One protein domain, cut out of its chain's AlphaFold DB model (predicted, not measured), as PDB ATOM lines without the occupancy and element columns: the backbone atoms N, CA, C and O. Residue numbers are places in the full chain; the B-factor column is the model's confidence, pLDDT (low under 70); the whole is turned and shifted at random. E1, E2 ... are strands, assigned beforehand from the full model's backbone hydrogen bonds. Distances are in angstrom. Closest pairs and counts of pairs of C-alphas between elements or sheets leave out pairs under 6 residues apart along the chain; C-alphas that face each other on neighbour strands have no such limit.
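AT A GLANCE: This is residues 58 to 118 of the 119 residues of an uncharacterized protein of Frigoribacterium faeni (UniProt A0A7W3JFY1). A long hairpin of E4 and E5, with the short strand E3 laid beside E5, makes a narrow sheet of three strands, and a second, much smaller hairpin of E1 and E2 sits on the E3 side of it, with E1 coming near E3. From the end of E3 a long stretch with no named element, residues 85 to 99, swings round to the open end of the long hairpin, where E4 begins and E5 ends. The printed part has 61 residues with five named strands, E1 to E5 along the chain, and no named helix; the class is all strand, though under half of the residues, 26 of 61, are in named elements. The larger sheet has the order E3 - E5 - E4 and the smaller one E1 - E2, both antiparallel. The whole is compact, with a radius of gyration of the C-alphas of 11.1 A and spans of 32 by 26 by 14 A.

HOW THE PARTS SIT: E1, residues 58 to 60, and E2, residues 67 to 70, form a hairpin, antiparallel at 145 degrees between directions. Across it N 59 and O 68 are within hydrogen-bond range at 2.8 A, as are N 68 and O 59 at 2.9 A. The closest C-alphas of E1 and E3, residues 81 to 84, are those of Ala 60 and Leu 82, 6.6 A apart. E2 and E3 are apart. E3 is an edge strand and the antiparallel neighbour of E5, residues 111 to 117, at 154 degrees. N 83 and O 112 are within hydrogen-bond range at 3.0 A, and the C-alphas of Cys 84 and Phe 111 face each other at 4.4 A. E4, residues 100 to 107, is the other edge strand and forms a hairpin with E5, antiparallel at 153 degrees. N 104 and O 113 are within hydrogen-bond range at 2.8 A, and N 100 and O 117 at 2.8 A. E1 and E5 are only just apart, with closest C-alphas 8.0 A from each other.

IN THESE COORDINATES: E1 begins at C-alpha 58, (-23.338, -47.171, -76.874). E3 measures 10.3 A from first to last C-alpha. E4, the longest strand by residues, measures 19.6 A and begins at C-alpha 100, (-15.799, -28.883, -60.226). E5 measures 18.7 A and ends at C-alpha 117, (-17.254, -28.113, -65.456). E1 and E2 are shorter, at 6.4 A and 9.6 A.

THE WHOLE: The two C-alphas farthest apart are those of Ala 69 and Gly 98, at 32.7 A. The link from E3 to E4, 15 residues, is long, and that from E4 to E5, 3 residues, is tight. The printed part has no cut. Its mean pLDDT is 96.0, and no printed residue is under 70.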
ATOM      1  N   ASP A  58     -23.973 -46.250 -77.811       96.81
ATOM      2  CA  ASP A  58     -23.338 -47.171 -76.874       96.81
ATOM      3  C   ASP A  58     -22.811 -46.353 -75.692       96.81
ATOM      4  O   ASP A  58     -22.074 -45.381 -75.864       96.81
ATOM      5  N   LEU A  59     -23.292 -46.691 -74.504       97.81
ATOM      6  CA  LEU A  59     -22.835 -46.156 -73.232       97.81
ATOM      7  C   LEU A  59     -21.859 -47.162 -72.645       97.81
ATOM      8  O   LEU A  59     -22.192 -48.340 -72.615       97.81
ATOM      9  N   ALA A  60     -20.710 -46.714 -72.146       98.00
ATOM     10  CA  ALA A  60     -19.706 -47.598 -71.567       98.00
ATOM     11  C   ALA A  60     -19.162 -47.031 -70.255       98.00
ATOM     12  O   ALA A  60     -18.847 -45.845 -70.163       98.00
ATOM     13  N   CYS A  61     -19.043 -47.892 -69.247       97.81
ATOM     14  CA  CYS A  61     -18.436 -47.566 -67.968       97.81
ATOM     15  C   CYS A  61     -16.928 -47.471 -68.167       97.81
ATOM     16  O   CYS A  61     -16.301 -48.440 -68.599       97.81
ATOM     17  N   VAL A  62     -16.338 -46.333 -67.816       97.19
ATOM     18  CA  VAL A  62     -14.893 -46.122 -67.964       97.19
ATOM     19  C   VAL A  62     -14.059 -47.010 -67.027       97.19
ATOM     20  O   VAL A  62     -12.890 -47.251 -67.308       97.19
ATOM     21  N   VAL A  63     -14.654 -47.531 -65.946       97.44
ATOM     22  CA  VAL A  63     -13.956 -48.355 -64.945       97.44
ATOM     23  C   VAL A  63     -13.958 -49.838 -65.330       97.44
ATOM     24  O   VAL A  63     -12.899 -50.433 -65.511       97.44
ATOM     25  N   CYS A  64     -15.137 -50.448 -65.493       97.25
ATOM     26  CA  CYS A  64     -15.261 -51.893 -65.735       97.25
ATOM     27  C   CYS A  64     -15.606 -52.282 -67.178       97.25
ATOM     28  O   CYS A  64     -15.662 -53.469 -67.493       97.25
ATOM     29  N   GLY A  65     -15.880 -51.314 -68.057       96.81
ATOM     30  CA  GLY A  65     -16.273 -51.577 -69.443       96.81
ATOM     31  C   GLY A  65     -17.695 -52.121 -69.619       96.81
ATOM     32  O   GLY A  65     -18.059 -52.479 -70.737       96.81
ATOM     33  N   PHE A  66     -18.517 -52.184 -68.558       97.44
ATOM     34  CA  PHE A  66     -19.948 -52.475 -68.700       97.44
ATOM     35  C   PHE A  66     -20.560 -51.514 -69.715       97.44
ATOM     36  O   PHE A  66     -20.376 -50.303 -69.592       97.44
ATOM     37  N   HIS A  67     -21.285 -52.045 -70.697       97.62
ATOM     38  CA  HIS A  67     -21.829 -51.239 -71.775       97.62
ATOM     39  C   HIS A  67     -23.296 -51.552 -72.054       97.62
ATOM     40  O   HIS A  67     -23.777 -52.667 -71.832       97.62
ATOM     41  N   GLU A  68     -24.018 -50.553 -72.552       96.25
ATOM     42  CA  GLU A  68     -25.380 -50.734 -73.023       96.25
ATOM     43  C   GLU A  68     -25.705 -49.803 -74.192       96.25
ATOM     44  O   GLU A  68     -25.319 -48.636 -74.226       96.25
ATOM     45  N   ALA A  69     -26.543 -50.284 -75.105       97.19
ATOM     46  CA  ALA A  69     -27.134 -49.423 -76.112       97.19
ATOM     47  C   ALA A  69     -28.398 -48.734 -75.575       97.19
ATOM     48  O   ALA A  69     -29.383 -49.393 -75.203       97.19
ATOM     49  N   ALA A  70     -28.414 -47.404 -75.604       96.75
ATOM     50  CA  ALA A  70     -29.510 -46.582 -75.102       96.75
ATOM     51  C   ALA A  70     -29.918 -45.487 -76.098       96.75
ATOM     52  O   ALA A  70     -29.169 -45.110 -76.993       96.75
ATOM     53  N   ARG A  71     -31.148 -44.973 -75.961       95.00
ATOM     54  CA  ARG A  71     -31.617 -43.843 -76.776       95.00
ATOM     55  C   ARG A  71     -31.256 -42.526 -76.089       95.00
ATOM     56  O   ARG A  71     -31.804 -42.302 -75.003       95.00
ATOM     57  N   PRO A  72     -30.470 -41.640 -76.730       94.12
ATOM     58  CA  PRO A  72     -30.149 -40.331 -76.177       94.12
ATOM     59  C   PRO A  72     -31.398 -39.556 -75.781       94.12
ATOM     60  O   PRO A  72     -32.390 -39.508 -76.522       94.12
ATOM     61  N   LYS A  73     -31.358 -38.936 -74.604       94.62
ATOM     62  CA  LYS A  73     -32.412 -38.036 -74.136       94.62
ATOM     63  C   LYS A  73     -31.920 -36.604 -74.228       94.62
ATOM     64  O   LYS A  73     -30.764 -36.327 -73.958       94.62
ATOM     65  N   LYS A  74     -32.831 -35.683 -74.553       93.31
ATOM     66  CA  LYS A  74     -32.514 -34.249 -74.651       93.31
ATOM     67  C   LYS A  74     -31.941 -33.675 -73.346       93.31
ATOM     68  O   LYS A  74     -31.237 -32.682 -73.398       93.31
ATOM     69  N   TRP A  75     -32.293 -34.263 -72.205       95.38
ATOM     70  CA  TRP A  75     -31.858 -33.791 -70.893       95.38
ATOM     71  C   TRP A  75     -30.502 -34.355 -70.457       95.38
ATOM     72  O   TRP A  75     -29.965 -33.863 -69.471       95.38
ATOM     73  N   TRP A  76     -29.967 -35.379 -71.139       96.81
ATOM     74  CA  TRP A  76     -28.654 -35.917 -70.785       96.81
ATOM     75  C   TRP A  76     -27.600 -34.813 -70.876       96.81
ATOM     76  O   TRP A  76     -27.643 -34.039 -71.837       96.81
ATOM     77  N   PRO A  77     -26.699 -34.717 -69.886       96.50
ATOM     78  CA  PRO A  77     -25.652 -33.715 -69.914       96.50
ATOM     79  C   PRO A  77     -24.632 -34.050 -71.002       96.50
ATOM     80  O   PRO A  77     -24.484 -35.212 -71.390       96.50
ATOM     81  N   ASP A  78     -23.881 -33.041 -71.425       95.25
ATOM     82  CA  ASP A  78     -22.556 -33.287 -71.975       95.25
ATOM     83  C   ASP A  78     -21.665 -33.697 -70.795       95.25
ATOM     84  O   ASP A  78     -21.562 -32.969 -69.807       95.25
ATOM     85  N   TYR A  79     -21.116 -34.908 -70.843       95.88
ATOM     86  CA  TYR A  79     -20.371 -35.506 -69.736       95.88
ATOM     87  C   TYR A  79     -18.925 -35.789 -70.128       95.88
ATOM     88  O   TYR A  79     -18.623 -36.070 -71.287       95.88
ATOM     89  N   THR A  80     -18.042 -35.737 -69.135       96.44
ATOM     90  CA  THR A  80     -16.617 -36.054 -69.265       96.44
ATOM     91  C   THR A  80     -16.402 -37.560 -69.190       96.44
ATOM     92  O   THR A  80     -15.715 -38.138 -70.028       96.44
ATOM     93  N   TRP A  81     -17.049 -38.208 -68.216       96.75
ATOM     94  CA  TRP A  81     -16.964 -39.650 -67.996       96.75
ATOM     95  C   TRP A  81     -18.340 -40.253 -67.751       96.75
ATOM     96  O   TRP A  81     -19.299 -39.561 -67.404       96.75
ATOM     97  N   LEU A  82     -18.412 -41.568 -67.903       97.50
ATOM     98  CA  LEU A  82     -19.585 -42.352 -67.567       97.50
ATOM     99  C   LEU A  82     -19.143 -43.524 -66.685       97.50
ATOM    100  O   LEU A  82     -18.255 -44.286 -67.070       97.50
ATOM    101  N   SER A  83     -19.750 -43.666 -65.510       97.75
ATOM    102  CA  SER A  83     -19.588 -44.828 -64.630       97.75
ATOM    103  C   SER A  83     -20.913 -45.569 -64.506       97.75
ATOM    104  O   SER A  83     -21.984 -44.967 -64.622       97.75
ATOM    105  N   CYS A  84     -20.872 -46.889 -64.326       97.50
ATOM    106  CA  CYS A  84     -22.068 -47.611 -63.899       97.50
ATOM    107  C   CYS A  84     -22.312 -47.390 -62.401       97.50
ATOM    108  O   CYS A  84     -21.412 -46.987 -61.671       97.50
ATOM    109  N   ASP A  85     -23.527 -47.682 -61.950       95.38
ATOM    110  CA  ASP A  85     -23.970 -47.556 -60.555       95.38
ATOM    111  C   ASP A  85     -23.221 -48.453 -59.548       95.38
ATOM    112  O   ASP A  85     -23.406 -48.297 -58.343       95.38
ATOM    113  N   ASP A  86     -22.357 -49.348 -60.033       96.94
ATOM    114  CA  ASP A  86     -21.460 -50.179 -59.221       96.94
ATOM    115  C   ASP A  86     -20.116 -49.487 -58.893       96.94
ATOM    116  O   ASP A  86     -19.369 -50.012 -58.069       96.94
ATOM    117  N   HIS A  87     -19.804 -48.338 -59.513       97.25
ATOM    118  CA  HIS A  87     -18.534 -47.623 -59.331       97.25
ATOM    119  C   HIS A  87     -18.707 -46.183 -58.856       97.25
ATOM    120  O   HIS A  87     -19.552 -45.433 -59.356       97.25
ATOM    121  N   GLY A  88     -17.856 -45.802 -57.908       93.44
ATOM    122  CA  GLY A  88     -17.857 -44.486 -57.282       93.44
ATOM    123  C   GLY A  88     -17.005 -43.448 -58.012       93.44
ATOM    124  O   GLY A  88     -16.196 -43.746 -58.893       93.44
ATOM    125  N   VAL A  89     -17.180 -42.189 -57.609       92.31
ATOM    126  CA  VAL A  89     -16.398 -41.048 -58.107       92.31
ATOM    127  C   VAL A  89     -14.902 -41.143 -57.788       92.31
ATOM    128  O   VAL A  89     -14.083 -40.554 -58.490       92.31
ATOM    129  N   ASP A  90     -14.554 -41.885 -56.742       93.62
ATOM    130  CA  ASP A  90     -13.200 -42.150 -56.262       93.62
ATOM    131  C   ASP A  90     -12.422 -43.137 -57.144       93.62
ATOM    132  O   ASP A  90     -11.195 -43.160 -57.108       93.62
ATOM    133  N   GLU A  91     -13.117 -43.911 -57.979       96.88
ATOM    134  CA  GLU A  91     -12.506 -44.838 -58.942       96.88
ATOM    135  C   GLU A  91     -12.253 -44.189 -60.312       96.88
ATOM    136  O   GLU A  91     -11.700 -44.809 -61.223       96.88
ATOM    137  N   LEU A  92     -12.675 -42.936 -60.476       93.62
ATOM    138  CA  LEU A  92     -12.602 -42.198 -61.727       93.62
ATOM    139  C   LEU A  92     -11.376 -41.282 -61.754       93.62
ATOM    140  O   LEU A  92     -10.929 -40.825 -60.701       93.62
ATOM    141  N   PRO A  93     -10.853 -40.941 -62.950       91.75
ATOM    142  CA  PRO A  93      -9.816 -39.920 -63.068       91.75
ATOM    143  C   PRO A  93     -10.223 -38.637 -62.334       91.75
ATOM    144  O   PRO A  93     -11.391 -38.243 -62.391       91.75
ATOM    145  N   GLU A  94      -9.287 -37.983 -61.645       93.00
ATOM    146  CA  GLU A  94      -9.564 -36.702 -60.986       93.00
ATOM    147  C   GLU A  94      -9.941 -35.621 -62.021       93.00
ATOM    148  O   GLU A  94      -9.434 -35.653 -63.148       93.00
ATOM    149  N   PRO A  95     -10.821 -34.661 -61.672       94.06
ATOM    150  CA  PRO A  95     -11.098 -33.513 -62.528       94.06
ATOM    151  C   PRO A  95      -9.823 -32.721 -62.819       94.06
ATOM    152  O   PRO A  95      -8.951 -32.587 -61.955       94.06
ATOM    153  N   GLU A  96      -9.730 -32.127 -64.010       93.75
ATOM    154  CA  GLU A  96      -8.638 -31.198 -64.298       93.75
ATOM    155  C   GLU A  96      -8.634 -30.026 -63.293       93.75
ATOM    156  O   GLU A  96      -9.702 -29.571 -62.860       93.75
ATOM    157  N   PRO A  97      -7.454 -29.487 -62.927       94.88
ATOM    158  CA  PRO A  97      -7.366 -28.378 -61.986       94.88
ATOM    159  C   PRO A  97      -8.259 -27.193 -62.379       94.88
ATOM    160  O   PRO A  97      -8.157 -26.649 -63.477       94.88
ATOM    161  N   GLY A  98      -9.108 -26.758 -61.444       94.81
ATOM    162  CA  GLY A  98     -10.043 -25.647 -61.648       94.81
ATOM    163  C   GLY A  98     -11.427 -26.049 -62.169       94.81
ATOM    164  O   GLY A  98     -12.270 -25.166 -62.332       94.81
ATOM    165  N   LEU A  99     -11.685 -27.341 -62.398       96.31
ATOM    166  CA  LEU A  99     -13.026 -27.871 -62.648       96.31
ATOM    167  C   LEU A  99     -13.655 -28.408 -61.356       96.31
ATOM    168  O   LEU A  99     -12.975 -28.963 -60.492       96.31
ATOM    169  N   ALA A 100     -14.970 -28.244 -61.233       95.25
ATOM    170  CA  ALA A 100     -15.799 -28.883 -60.226       95.25
ATOM    171  C   ALA A 100     -16.528 -30.081 -60.842       95.25
ATOM    172  O   ALA A 100     -17.007 -30.019 -61.976       95.25
ATOM    173  N   ARG A 101     -16.631 -31.163 -60.066       96.12
ATOM    174  CA  ARG A 101     -17.319 -32.387 -60.475       96.12
ATOM    175  C   ARG A 101     -18.767 -32.395 -60.009       96.12
ATOM    176  O   ARG A 101     -19.053 -32.131 -58.842       96.12
ATOM    177  N   ARG A 102     -19.663 -32.797 -60.907       96.00
ATOM    178  CA  ARG A 102     -21.073 -33.063 -60.626       96.00
ATOM    179  C   ARG A 102     -21.495 -34.411 -61.200       96.00
ATOM    180  O   ARG A 102     -21.194 -34.731 -62.346       96.00
ATOM    181  N   GLU A 103     -22.248 -35.171 -60.413       97.19
ATOM    182  CA  GLU A 103     -22.817 -36.458 -60.818       97.19
ATOM    183  C   GLU A 103     -24.269 -36.290 -61.284       97.19
ATOM    184  O   GLU A 103     -25.070 -35.588 -60.658       97.19
ATOM    185  N   VAL A 104     -24.624 -36.932 -62.400       97.31
ATOM    186  CA  VAL A 104     -25.981 -36.940 -62.959       97.31
ATOM    187  C   VAL A 104     -26.424 -38.374 -63.211       97.31
ATOM    188  O   VAL A 104     -26.014 -39.014 -64.177       97.31
ATOM    189  N   SER A 105     -27.299 -38.880 -62.348       96.00
ATOM    190  CA  SER A 105     -27.874 -40.221 -62.478       96.00
ATOM    191  C   SER A 105     -28.959 -40.301 -63.563       96.00
ATOM    192  O   SER A 105     -29.525 -39.294 -63.996       96.00
ATOM    193  N   GLY A 106     -29.302 -41.527 -63.969       94.00
ATOM    194  CA  GLY A 106     -30.414 -41.802 -64.890       94.00
ATOM    195  C   GLY A 106     -30.044 -41.691 -66.373       94.00
ATOM    196  O   GLY A 106     -30.928 -41.673 -67.238       94.00
ATOM    197  N   VAL A 107     -28.749 -41.592 -66.677       96.88
ATOM    198  CA  VAL A 107     -28.253 -41.834 -68.029       96.88
ATOM    199  C   VAL A 107     -28.317 -43.339 -68.270       96.88
ATOM    200  O   VAL A 107     -27.925 -44.138 -67.424       96.88
ATOM    201  N   GLY A 108     -28.892 -43.739 -69.402       96.00
ATOM    202  CA  GLY A 108     -29.133 -45.155 -69.658       96.00
ATOM    203  C   GLY A 108     -30.054 -45.815 -68.619       96.00
ATOM    204  O   GLY A 108     -31.017 -45.203 -68.155       96.00
ATOM    205  N   SER A 109     -29.796 -47.083 -68.305       95.75
ATOM    206  CA  SER A 109     -30.483 -47.850 -67.263       95.75
ATOM    207  C   SER A 109     -29.725 -47.870 -65.937       95.75
ATOM    208  O   SER A 109     -30.368 -47.918 -64.891       95.75
ATOM    209  N   ARG A 110     -28.387 -47.832 -65.986       95.62
ATOM    210  CA  ARG A 110     -27.501 -48.021 -64.826       95.62
ATOM    211  C   ARG A 110     -26.285 -47.092 -64.819       95.62
ATOM    212  O   ARG A 110     -25.300 -47.406 -64.164       95.62
ATOM    213  N   PHE A 111     -26.314 -45.981 -65.555       98.12
ATOM    214  CA  PHE A 111     -25.167 -45.074 -65.626       98.12
ATOM    215  C   PHE A 111     -25.359 -43.774 -64.842       98.12
ATOM    216  O   PHE A 111     -26.451 -43.192 -64.767       98.12
ATOM    217  N   VAL A 112     -24.236 -43.298 -64.311       97.75
ATOM    218  CA  VAL A 112     -24.033 -41.973 -63.739       97.75
ATOM    219  C   VAL A 112     -23.085 -41.217 -64.666       97.75
ATOM    220  O   VAL A 112     -21.970 -41.653 -64.950       97.75
ATOM    221  N   ALA A 113     -23.555 -40.088 -65.186       97.69
ATOM    222  CA  ALA A 113     -22.728 -39.170 -65.953       97.69
ATOM    223  C   ALA A 113     -21.926 -38.274 -65.012       97.69
ATOM    224  O   ALA A 113     -22.484 -37.657 -64.103       97.69
ATOM    225  N   ILE A 114     -20.629 -38.182 -65.279       97.62
ATOM    226  CA  ILE A 114     -19.691 -37.332 -64.557       97.62
ATOM    227  C   ILE A 114     -19.441 -36.094 -65.399       97.62
ATOM    228  O   ILE A 114     -18.932 -36.185 -66.517       97.62
ATOM    229  N   VAL A 115     -19.819 -34.942 -64.863       97.44
ATOM    230  CA  VAL A 115     -19.661 -33.649 -65.518       97.44
ATOM    231  C   VAL A 115     -18.589 -32.879 -64.765       97.44
ATOM    232  O   VAL A 115     -18.808 -32.482 -63.622       97.44
ATOM    233  N   ASP A 116     -17.439 -32.691 -65.407       96.88
ATOM    234  CA  ASP A 116     -16.382 -31.821 -64.899       96.88
ATOM    235  C   ASP A 116     -16.506 -30.468 -65.617       96.88
ATOM    236  O   ASP A 116     -16.260 -30.360 -66.819       96.88
ATOM    237  N   GLU A 117     -16.944 -29.436 -64.897       95.44
ATOM    238  CA  GLU A 117     -17.254 -28.113 -65.456       95.44
ATOM    239  C   GLU A 117     -16.699 -26.983 -64.581       95.44
ATOM    240  O   GLU A 117     -16.320 -27.192 -63.429       95.44
ATOM    241  N   ARG A 118     -16.584 -25.766 -65.128       92.25
ATOM    242  CA  ARG A 118     -16.152 -24.617 -64.317       92.25
ATOM    243  C   ARG A 118     -17.229 -24.293 -63.267       92.25
ATOM    244  O   ARG A 118     -18.403 -24.333 -63.636       92.25
TER     245      ARG A 118